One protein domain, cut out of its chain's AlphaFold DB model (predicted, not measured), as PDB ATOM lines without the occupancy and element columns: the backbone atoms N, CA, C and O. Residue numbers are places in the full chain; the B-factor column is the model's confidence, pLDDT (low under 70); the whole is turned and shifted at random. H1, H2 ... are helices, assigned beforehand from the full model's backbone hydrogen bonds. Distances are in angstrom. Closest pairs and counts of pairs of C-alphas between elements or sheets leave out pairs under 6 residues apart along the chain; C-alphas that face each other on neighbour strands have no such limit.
ATOM      1  N   LYS A   2     139.271 126.161 125.988       87.69
ATOM      2  CA  LYS A   2     138.093 126.535 125.166       87.69
ATOM      3  C   LYS A   2     138.310 127.642 124.113       87.69
ATOM      4  O   LYS A   2     137.825 127.529 122.995       87.69
ATOM      5  N   ARG A   3     139.071 128.701 124.427       92.56
ATOM      6  CA  ARG A   3     139.359 129.790 123.468       92.56
ATOM      7  C   ARG A   3     140.200 129.326 122.273       92.56
ATOM      8  O   ARG A   3     139.895 129.702 121.151       92.56
ATOM      9  N   ARG A   4     141.245 128.526 122.516       92.50
ATOM     10  CA  ARG A   4     142.142 128.034 121.454       92.50
ATOM     11  C   ARG A   4     141.404 127.091 120.509       92.50
ATOM     12  O   ARG A   4     141.556 127.206 119.303       92.50
ATOM     13  N   GLU A   5     140.569 126.220 121.068       94.81
ATOM     14  CA  GLU A   5     139.723 125.304 120.303       94.81
ATOM     15  C   GLU A   5     138.713 126.055 119.428       94.81
ATOM     16  O   GLU A   5     138.649 125.805 118.228       94.81
ATOM     17  N   ARG A   6     138.020 127.059 119.987       94.69
ATOM     18  CA  ARG A   6     137.115 127.927 119.219       94.69
ATOM     19  C   ARG A   6     137.836 128.665 118.091       94.69
ATOM     20  O   ARG A   6     137.313 128.739 116.987       94.69
ATOM     21  N   THR A   7     139.016 129.232 118.354       96.19
ATOM     22  CA  THR A   7     139.796 129.915 117.311       96.19
ATOM     23  C   THR A   7     140.179 128.951 116.195       96.19
ATOM     24  O   THR A   7     139.987 129.290 115.034       96.19
ATOM     25  N   ARG A   8     140.657 127.746 116.533       95.19
ATOM     26  CA  ARG A   8     140.980 126.723 115.534       95.19
ATOM     27  C   ARG A   8     139.761 126.373 114.680       95.19
ATOM     28  O   ARG A   8     139.857 126.433 113.465       95.19
ATOM     29  N   GLN A   9     138.616 126.109 115.307       94.69
ATOM     30  CA  GLN A   9     137.381 125.782 114.593       94.69
ATOM     31  C   GLN A   9     136.952 126.898 113.627       94.69
ATOM     32  O   GLN A   9     136.562 126.624 112.498       94.69
ATOM     33  N   LEU A  10     137.029 128.165 114.046       95.94
ATOM     34  CA  LEU A  10     136.675 129.296 113.181       95.94
ATOM     35  C   LEU A  10     137.648 129.459 112.006       95.94
ATOM     36  O   LEU A  10     137.215 129.797 110.909       95.94
ATOM     37  N   ILE A  11     138.941 129.196 112.223       96.12
ATOM     38  CA  ILE A  11     139.946 129.194 111.153       96.12
ATOM     39  C   ILE A  11     139.661 128.067 110.160       96.12
ATOM     40  O   ILE A  11     139.660 128.308 108.959       96.12
ATOM     41  N   GLU A  12     139.381 126.857 110.651       95.31
ATOM     42  CA  GLU A  12     139.037 125.708 109.807       95.31
ATOM     43  C   GLU A  12     137.812 126.015 108.939       95.31
ATOM     44  O   GLU A  12     137.868 125.823 107.728       95.31
ATOM     45  N   LEU A  13     136.745 126.576 109.522       95.12
ATOM     46  CA  LEU A  13     135.551 126.991 108.778       95.12
ATOM     47  C   LEU A  13     135.860 128.060 107.722       95.12
ATOM     48  O   LEU A  13     135.389 127.939 106.593       95.12
ATOM     49  N   GLY A  14     136.673 129.068 108.055       94.81
ATOM     50  CA  GLY A  14     137.124 130.073 107.085       94.81
ATOM     51  C   GLY A  14     137.920 129.456 105.930       94.81
ATOM     52  O   GLY A  14     137.709 129.810 104.772       94.81
ATOM     53  N   GLY A  15     138.761 128.462 106.226       95.06
ATOM     54  CA  GLY A  15     139.483 127.689 105.217       95.06
ATOM     55  C   GLY A  15     138.559 126.951 104.245       95.06
ATOM     56  O   GLY A  15     138.876 126.864 103.062       95.06
ATOM     57  N   LEU A  16     137.392 126.473 104.698       94.69
ATOM     58  CA  LEU A  16     136.409 125.824 103.819       94.69
ATOM     59  C   LEU A  16     135.763 126.801 102.842       94.69
ATOM     60  O   LEU A  16     135.544 126.448 101.687       94.69
ATOM     61  N   VAL A  17     135.479 128.024 103.295       95.19
ATOM     62  CA  VAL A  17     134.919 129.082 102.440       95.19
ATOM     63  C   VAL A  17     135.908 129.444 101.329       95.19
ATOM     64  O   VAL A  17     135.519 129.523 100.167       95.19
ATOM     65  N   ALA A  18     137.193 129.581 101.669       94.38
ATOM     66  CA  ALA A  18     138.252 129.842 100.696       94.38
ATOM     67  C   ALA A  18     138.456 128.666  99.724       94.38
ATOM     68  O   ALA A  18     138.453 128.866  98.515       94.38
ATOM     69  N   LYS A  19     138.559 127.430 100.233       93.19
ATOM     70  CA  LYS A  19     138.750 126.218  99.412       93.19
ATOM     71  C   LYS A  19     137.575 125.953  98.460       93.19
ATOM     72  O   LYS A  19     137.767 125.380  97.396       93.19
ATOM     73  N   ALA A  20     136.366 126.389  98.810       94.12
ATOM     74  CA  ALA A  20     135.201 126.326  97.929       94.12
ATOM     75  C   ALA A  20     135.196 127.403  96.819       94.12
ATOM     76  O   ALA A  20     134.227 127.473  96.064       94.12
ATOM     77  N   GLY A  21     136.224 128.258  96.741       94.56
ATOM     78  CA  GLY A  21     136.336 129.351  95.771       94.56
ATOM     79  C   GLY A  21     135.408 130.534  96.053       94.56
ATOM     80  O   GLY A  21     135.353 131.475  95.267       94.56
ATOM     81  N   LEU A  22     134.667 130.514  97.167       95.88
ATOM     82  CA  LEU A  22     133.629 131.511  97.422       95.88
ATOM     83  C   LEU A  22     134.216 132.904  97.643       95.88
ATOM     84  O   LEU A  22     133.638 133.865  97.164       95.88
ATOM     85  N   VAL A  23     135.373 133.009  98.302       96.06
ATOM     86  CA  VAL A  23     136.028 134.307  98.549       96.06
ATOM     87  C   VAL A  23     136.331 135.033  97.238       96.06
ATOM     88  O   VAL A  23     136.049 136.219  97.125       96.06
ATOM     89  N   GLU A  24     136.863 134.321  96.242       96.56
ATOM     90  CA  GLU A  24     137.172 134.896  94.929       96.56
ATOM     91  C   GLU A  24     135.894 135.203  94.139       96.56
ATOM     92  O   GLU A  24     135.731 136.307  93.629       96.56
ATOM     93  N   LEU A  25     134.949 134.257  94.093       97.81
ATOM     94  CA  LEU A  25     133.705 134.403  93.331       97.81
ATOM     95  C   LEU A  25     132.798 135.526  93.844       97.81
ATOM     96  O   LEU A  25     131.977 136.037  93.082       97.81
ATOM     97  N   THR A  26     132.905 135.882  95.125       97.50
ATOM     98  CA  THR A  26     132.076 136.918  95.751       97.50
ATOM     99  C   THR A  26     132.845 138.193  96.081       97.50
ATOM    100  O   THR A  26     132.269 139.050  96.738       97.50
ATOM    101  N   ASP A  27     134.124 138.315  95.702       97.25
ATOM    102  CA  ASP A  27     135.000 139.439  96.092       97.25
ATOM    103  C   ASP A  27     135.000 139.705  97.618       97.25
ATOM    104  O   ASP A  27     134.879 140.831  98.092       97.25
ATOM    105  N   ASP A  28     135.041 138.624  98.409       95.81
ATOM    106  CA  ASP A  28     134.917 138.632  99.880       95.81
ATOM    107  C   ASP A  28     133.680 139.387 100.427       95.81
ATOM    108  O   ASP A  28     133.654 139.824 101.585       95.81
ATOM    109  N   ASP A  29     132.608 139.521  99.635       98.12
ATOM    110  CA  ASP A  29     131.359 140.114 100.112       98.12
ATOM    111  C   ASP A  29     130.714 139.230 101.191       98.12
ATOM    112  O   ASP A  29     130.053 138.213 100.945       98.12
ATOM    113  N   ARG A  30     130.876 139.665 102.442       96.12
ATOM    114  CA  ARG A  30     130.367 138.966 103.625       96.12
ATOM    115  C   ARG A  30     128.848 138.861 103.656       96.12
ATOM    116  O   ARG A  30     128.343 137.914 104.259       96.12
ATOM    117  N   ALA A  31     128.123 139.806 103.061       98.25
ATOM    118  CA  ALA A  31     126.671 139.736 102.991       98.25
ATOM    119  C   ALA A  31     126.236 138.627 102.027       98.25
ATOM    120  O   ALA A  31     125.333 137.859 102.359       98.25
ATOM    121  N   VAL A  32     126.931 138.477 100.895       98.31
ATOM    122  CA  VAL A  32     126.693 137.381  99.942       98.31
ATOM    123  C   VAL A  32     127.038 136.030 100.569       98.31
ATOM    124  O   VAL A  32     126.203 135.125 100.571       98.31
ATOM    125  N   LEU A  33     128.221 135.902 101.182       97.81
ATOM    126  CA  LEU A  33     128.634 134.672 101.872       97.81
ATOM    127  C   LEU A  33     127.637 134.274 102.967       97.81
ATOM    128  O   LEU A  33     127.270 133.102 103.094       97.81
ATOM    129  N   PHE A  34     127.174 135.249 103.753       97.69
ATOM    130  CA  PHE A  34     126.157 135.001 104.766       97.69
ATOM    131  C   PHE A  34     124.808 134.621 104.153       97.69
ATOM    132  O   PHE A  34     124.178 133.687 104.644       97.69
ATOM    133  N   GLY A  35     124.401 135.260 103.055       98.31
ATOM    134  CA  GLY A  35     123.190 134.914 102.307       98.31
ATOM    135  C   GLY A  35     123.165 133.447 101.872       98.31
ATOM    136  O   GLY A  35     122.191 132.749 102.149       98.31
ATOM    137  N   VAL A  36     124.268 132.943 101.312       97.19
ATOM    138  CA  VAL A  36     124.404 131.525 100.926       97.19
ATOM    139  C   VAL A  36     124.269 130.597 102.138       97.19
ATOM    140  O   VAL A  36     123.602 129.563 102.070       97.19
ATOM    141  N   MET A  37     124.865 130.956 103.282       96.69
ATOM    142  CA  MET A  37     124.734 130.164 104.513       96.69
ATOM    143  C   MET A  37     123.302 130.168 105.064       96.69
ATOM    144  O   MET A  37     122.841 129.140 105.564       96.69
ATOM    145  N   VAL A  38     122.586 131.292 104.958       98.19
ATOM    146  CA  VAL A  38     121.169 131.389 105.340       98.19
ATOM    147  C   VAL A  38     120.301 130.526 104.425       98.19
ATOM    148  O   VAL A  38     119.457 129.783 104.923       98.19
ATOM    149  N   GLU A  39     120.535 130.553 103.115       97.88
ATOM    150  CA  GLU A  39     119.817 129.709 102.153       97.88
ATOM    151  C   GLU A  39     120.058 128.216 102.418       97.88
ATOM    152  O   GLU A  39     119.119 127.411 102.441       97.88
ATOM    153  N   ALA A  40     121.304 127.839 102.720       96.81
ATOM    154  CA  ALA A  40     121.634 126.471 103.099       96.81
ATOM    155  C   ALA A  40     120.917 126.044 104.391       96.81
ATOM    156  O   ALA A  40     120.383 124.936 104.472       96.81
ATOM    157  N   ALA A  41     120.862 126.925 105.397       97.88
ATOM    158  CA  ALA A  41     120.145 126.667 106.641       97.88
ATOM    159  C   ALA A  41     118.634 126.506 106.409       97.88
ATOM    160  O   ALA A  41     118.046 125.562 106.936       97.88
ATOM    161  N   ALA A  42     118.028 127.371 105.593       97.81
ATOM    162  CA  ALA A  42     116.615 127.284 105.227       97.81
ATOM    163  C   ALA A  42     116.299 125.969 104.500       97.81
ATOM    164  O   ALA A  42     115.338 125.284 104.844       97.81
ATOM    165  N   THR A  43     117.161 125.554 103.567       97.25
ATOM    166  CA  THR A  43     117.028 124.269 102.861       97.25
ATOM    167  C   THR A  43     117.013 123.090 103.839       97.25
ATOM    168  O   THR A  43     116.197 122.177 103.717       97.25
ATOM    169  N   LEU A  44     117.885 123.110 104.852       97.38
ATOM    170  CA  LEU A  44     117.972 122.048 105.859       97.38
ATOM    171  C   LEU A  44     116.829 122.048 106.884       97.38
ATOM    172  O   LEU A  44     116.706 121.079 107.632       97.38
ATOM    173  N   GLN A  45     116.014 123.102 106.940       96.62
ATOM    174  CA  GLN A  45     114.797 123.138 107.757       96.62
ATOM    175  C   GLN A  45     113.585 122.512 107.045       96.62
ATOM    176  O   GLN A  45     112.550 122.327 107.680       96.62
ATOM    177  N   GLY A  46     113.701 122.171 105.755       94.62
ATOM    178  CA  GLY A  46     112.639 121.533 104.975       94.62
ATOM    179  C   GLY A  46     112.532 120.012 105.158       94.62
ATOM    180  O   GLY A  46     113.377 119.368 105.778       94.62
ATOM    181  N   GLU A  47     111.500 119.422 104.548       93.44
ATOM    182  CA  GLU A  47     111.151 117.993 104.683       93.44
ATOM    183  C   GLU A  47     112.221 117.033 104.125       93.44
ATOM    184  O   GLU A  47     112.394 115.930 104.631       93.44
ATOM    185  N   HIS A  48     113.005 117.469 103.132       94.69
ATOM    186  CA  HIS A  48     114.016 116.649 102.446       94.69
ATOM    187  C   HIS A  48     115.429 116.788 103.045       94.69
ATOM    188  O   HIS A  48     116.433 116.509 102.383       94.69
ATOM    189  N   ARG A  49     115.535 117.238 104.302       96.69
ATOM    190  CA  ARG A  49     116.808 117.518 104.987       96.69
ATOM    191  C   ARG A  49     117.844 116.400 104.833       96.69
ATOM    192  O   ARG A  49     119.009 116.677 104.550       96.69
ATOM    193  N   ASP A  50     117.454 115.146 105.042       97.69
ATOM    194  CA  ASP A  50     118.404 114.028 105.087       97.69
ATOM    195  C   ASP A  50     118.947 113.650 103.700       97.69
ATOM    196  O   ASP A  50     120.128 113.296 103.565       97.69
ATOM    197  N   GLU A  51     118.132 113.799 102.657       97.69
ATOM    198  CA  GLU A  51     118.551 113.638 101.262       97.69
ATOM    199  C   GLU A  51     119.545 114.734 100.870       97.69
ATOM    200  O   GLU A  51     120.639 114.439 100.374       97.69
ATOM    201  N   VAL A  52     119.219 115.991 101.194       98.00
ATOM    202  CA  VAL A  52     120.087 117.154 100.962       98.00
ATOM    203  C   VAL A  52     121.422 116.990 101.692       98.00
ATOM    204  O   VAL A  52     122.485 117.119 101.079       98.00
ATOM    205  N   LEU A  53     121.407 116.613 102.976       97.75
ATOM    206  CA  LEU A  53     122.631 116.349 103.740       97.75
ATOM    207  C   LEU A  53     123.462 115.223 103.126       97.75
ATOM    208  O   LEU A  53     124.692 115.302 103.101       97.75
ATOM    209  N   THR A  54     122.822 114.161 102.640       98.19
ATOM    210  CA  THR A  54     123.523 113.046 101.994       98.19
ATOM    211  C   THR A  54     124.217 113.502 100.713       98.19
ATOM    212  O   THR A  54     125.392 113.175 100.500       98.19
ATOM    213  N   LEU A  55     123.531 114.297  99.890       97.88
ATOM    214  CA  LEU A  55     124.086 114.870  98.668       97.88
ATOM    215  C   LEU A  55     125.264 115.805  98.967       97.88
ATOM    216  O   LEU A  55     126.349 115.625  98.404       97.88
ATOM    217  N   TRP A  56     125.089 116.760  99.882       97.12
ATOM    218  CA  TRP A  56     126.123 117.734 100.235       97.12
ATOM    219  C   TRP A  56     127.350 117.075 100.857       97.12
ATOM    220  O   TRP A  56     128.469 117.407 100.478       97.12
ATOM    221  N   ARG A  57     127.177 116.064 101.722       96.94
ATOM    222  CA  ARG A  57     128.307 115.280 102.253       96.94
ATOM    223  C   ARG A  57     129.102 114.598 101.142       96.94
ATOM    224  O   ARG A  57     130.330 114.599 101.184       96.94
ATOM    225  N   ARG A  58     128.425 113.998 100.155       97.44
ATOM    226  CA  ARG A  58     129.096 113.349  99.013       97.44
ATOM    227  C   ARG A  58     129.844 114.366  98.153       97.44
ATOM    228  O   ARG A  58     130.976 114.096  97.769       97.44
ATOM    229  N   ARG A  59     129.227 115.517  97.863       95.50
ATOM    230  CA  ARG A  59     129.852 116.586  97.073       95.50
ATOM    231  C   ARG A  59     131.049 117.198  97.795       95.50
ATOM    232  O   ARG A  59     132.104 117.292  97.185       95.50
ATOM    233  N   GLY A  60     130.903 117.511  99.082       94.44
ATOM    234  CA  GLY A  60     131.985 118.019  99.920       94.44
ATOM    235  C   GLY A  60     133.183 117.076  99.922       94.44
ATOM    236  O   GLY A  60     134.277 117.499  99.583       94.44
ATOM    237  N   ARG A  61     132.981 115.776 100.190       94.25
ATOM    238  CA  ARG A  61     134.082 114.793 100.171       94.25
ATOM    239  C   ARG A  61     134.852 114.753  98.851       94.25
ATOM    240  O   ARG A  61     136.067 114.630  98.891       94.25
ATOM    241  N   ARG A  62     134.161 114.848  97.708       93.00
ATOM    242  CA  ARG A  62     134.826 114.908  96.396       93.00
ATOM    243  C   ARG A  62     135.620 116.197  96.229       93.00
ATOM    244  O   ARG A  62     136.806 116.120  95.979       93.00
ATOM    245  N   ALA A  63     134.999 117.348  96.491       90.94
ATOM    246  CA  ALA A  63     135.676 118.641  96.392       90.94
ATOM    247  C   ALA A  63     136.927 118.721  97.290       90.94
ATOM    248  O   ALA A  63     137.941 119.273  96.882       90.94
ATOM    249  N   PHE A  64     136.880 118.126  98.487       86.19
ATOM    250  CA  PHE A  64     138.054 117.993  99.350       86.19
ATOM    251  C   PHE A  64     139.154 117.135  98.719       86.19
ATOM    252  O   PHE A  64     140.296 117.577  98.676       86.19
ATOM    253  N   ALA A  65     138.819 115.943  98.220       87.75
ATOM    254  CA  ALA A  65     139.798 115.045  97.605       87.75
ATOM    255  C   ALA A  65     140.433 115.646  96.338       87.75
ATOM    256  O   ALA A  65     141.643 115.536  96.147       87.75
ATOM    257  N   ASP A  66     139.633 116.322  95.513       79.44
ATOM    258  CA  ASP A  66     140.096 116.974  94.286       79.44
ATOM    259  C   ASP A  66     141.058 118.129  94.622       79.44
ATOM    260  O   ASP A  66     142.146 118.211  94.060       79.44
ATOM    261  N   SER A  67     140.727 118.950  95.630       67.06
ATOM    262  CA  SER A  67     141.580 120.066  96.075       67.06
ATOM    263  C   SER A  67     142.917 119.646  96.696       67.06
ATOM    264  O   SER A  67     143.848 120.444  96.737       67.06
ATOM    265  N   ASP A  68     143.016 118.417  97.210       62.34
ATOM    266  CA  ASP A  68     144.255 117.891  97.795       62.34
ATOM    267  C   ASP A  68     145.153 117.230  96.727       62.34
ATOM    268  O   ASP A  68     146.307 116.918  97.008       62.34
ATOM    269  N   THR A  69     144.636 117.025  95.508       57.97
ATOM    270  CA  THR A  69     145.370 116.448  94.367       57.97
ATOM    271  C   THR A  69     146.054 117.525  93.506       57.97
ATOM    272  O   THR A  69     146.932 117.210  92.709       57.97
ATOM    273  N   GLU A  70     145.683 118.799  93.671       52.22
ATOM    274  CA  GLU A  70     146.268 119.951  92.960       52.22
ATOM    275  C   GLU A  70     147.511 120.556  93.664       52.22
ATOM    276  O   GLU A  70     147.954 121.649  93.304       52.22
ATOM    277  N   LEU A  71     148.089 119.848  94.645       46.31
ATOM    278  CA  LEU A  71     149.354 120.164  95.336       46.31
ATOM    279  C   LEU A  71     150.461 119.173  94.955       46.31
ATOM    280  O   LEU A  71     151.632 119.616  94.900       46.31
TER     281      LEU A  71
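This is residues 2 to 71 of the 71 residues of the protein "Conjugal transfer protein TraD" of Sphingomonas hengshuiensis (UniProt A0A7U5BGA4). Helices H3 and H4 meet at their ends as an open V, and the end of H1 with the short H2 loosely spans its open side, while residues 2 to 13 of H1 stick out. The printed part has 70 residues, 58 of them in four named helices in the order H1 to H4, with no named strand; its class is all helix, and the whole is loose, with a radius of gyration of the C-alphas of 14.0 A and spans of 35 by 31 by 29 A.

H1, residues 2 to 19, is close to but not clearly touching H2, residues 22 to 25; their closest C-alphas, Val 17 and Val 23, are 6.6 A apart. H3, residues 30 to 44, and H4, residues 49 to 69, touch only at the corner, C-alphas Thr 43 and Arg 49 being closest at 7.1 A, at a steep tilt of 47 degrees, opposite ways. H1 and H4 are about perpendicular at 79 degrees, close but not clearly touching; the closest C-alphas, Lys 19 and Ser 67, are 7.5 A apart. Every O i to N i+4 pair is within hydrogen-bond range in H1, H3 and H4; H2 is too short for one.

H1 begins at C-alpha 2 (138.093, 126.535, 125.166) and is 25.8 A long, H2 5.0 A, H3 21.1 A; H4, 30.5 A, ends at C-alpha 69 (145.370, 116.448, 94.367).

The farthest C-alphas, Glu 47 and Leu 71, are 39.4 A apart. The printed part has no cut, its three links are tight, and residues 67 to 71 have pLDDT under 70.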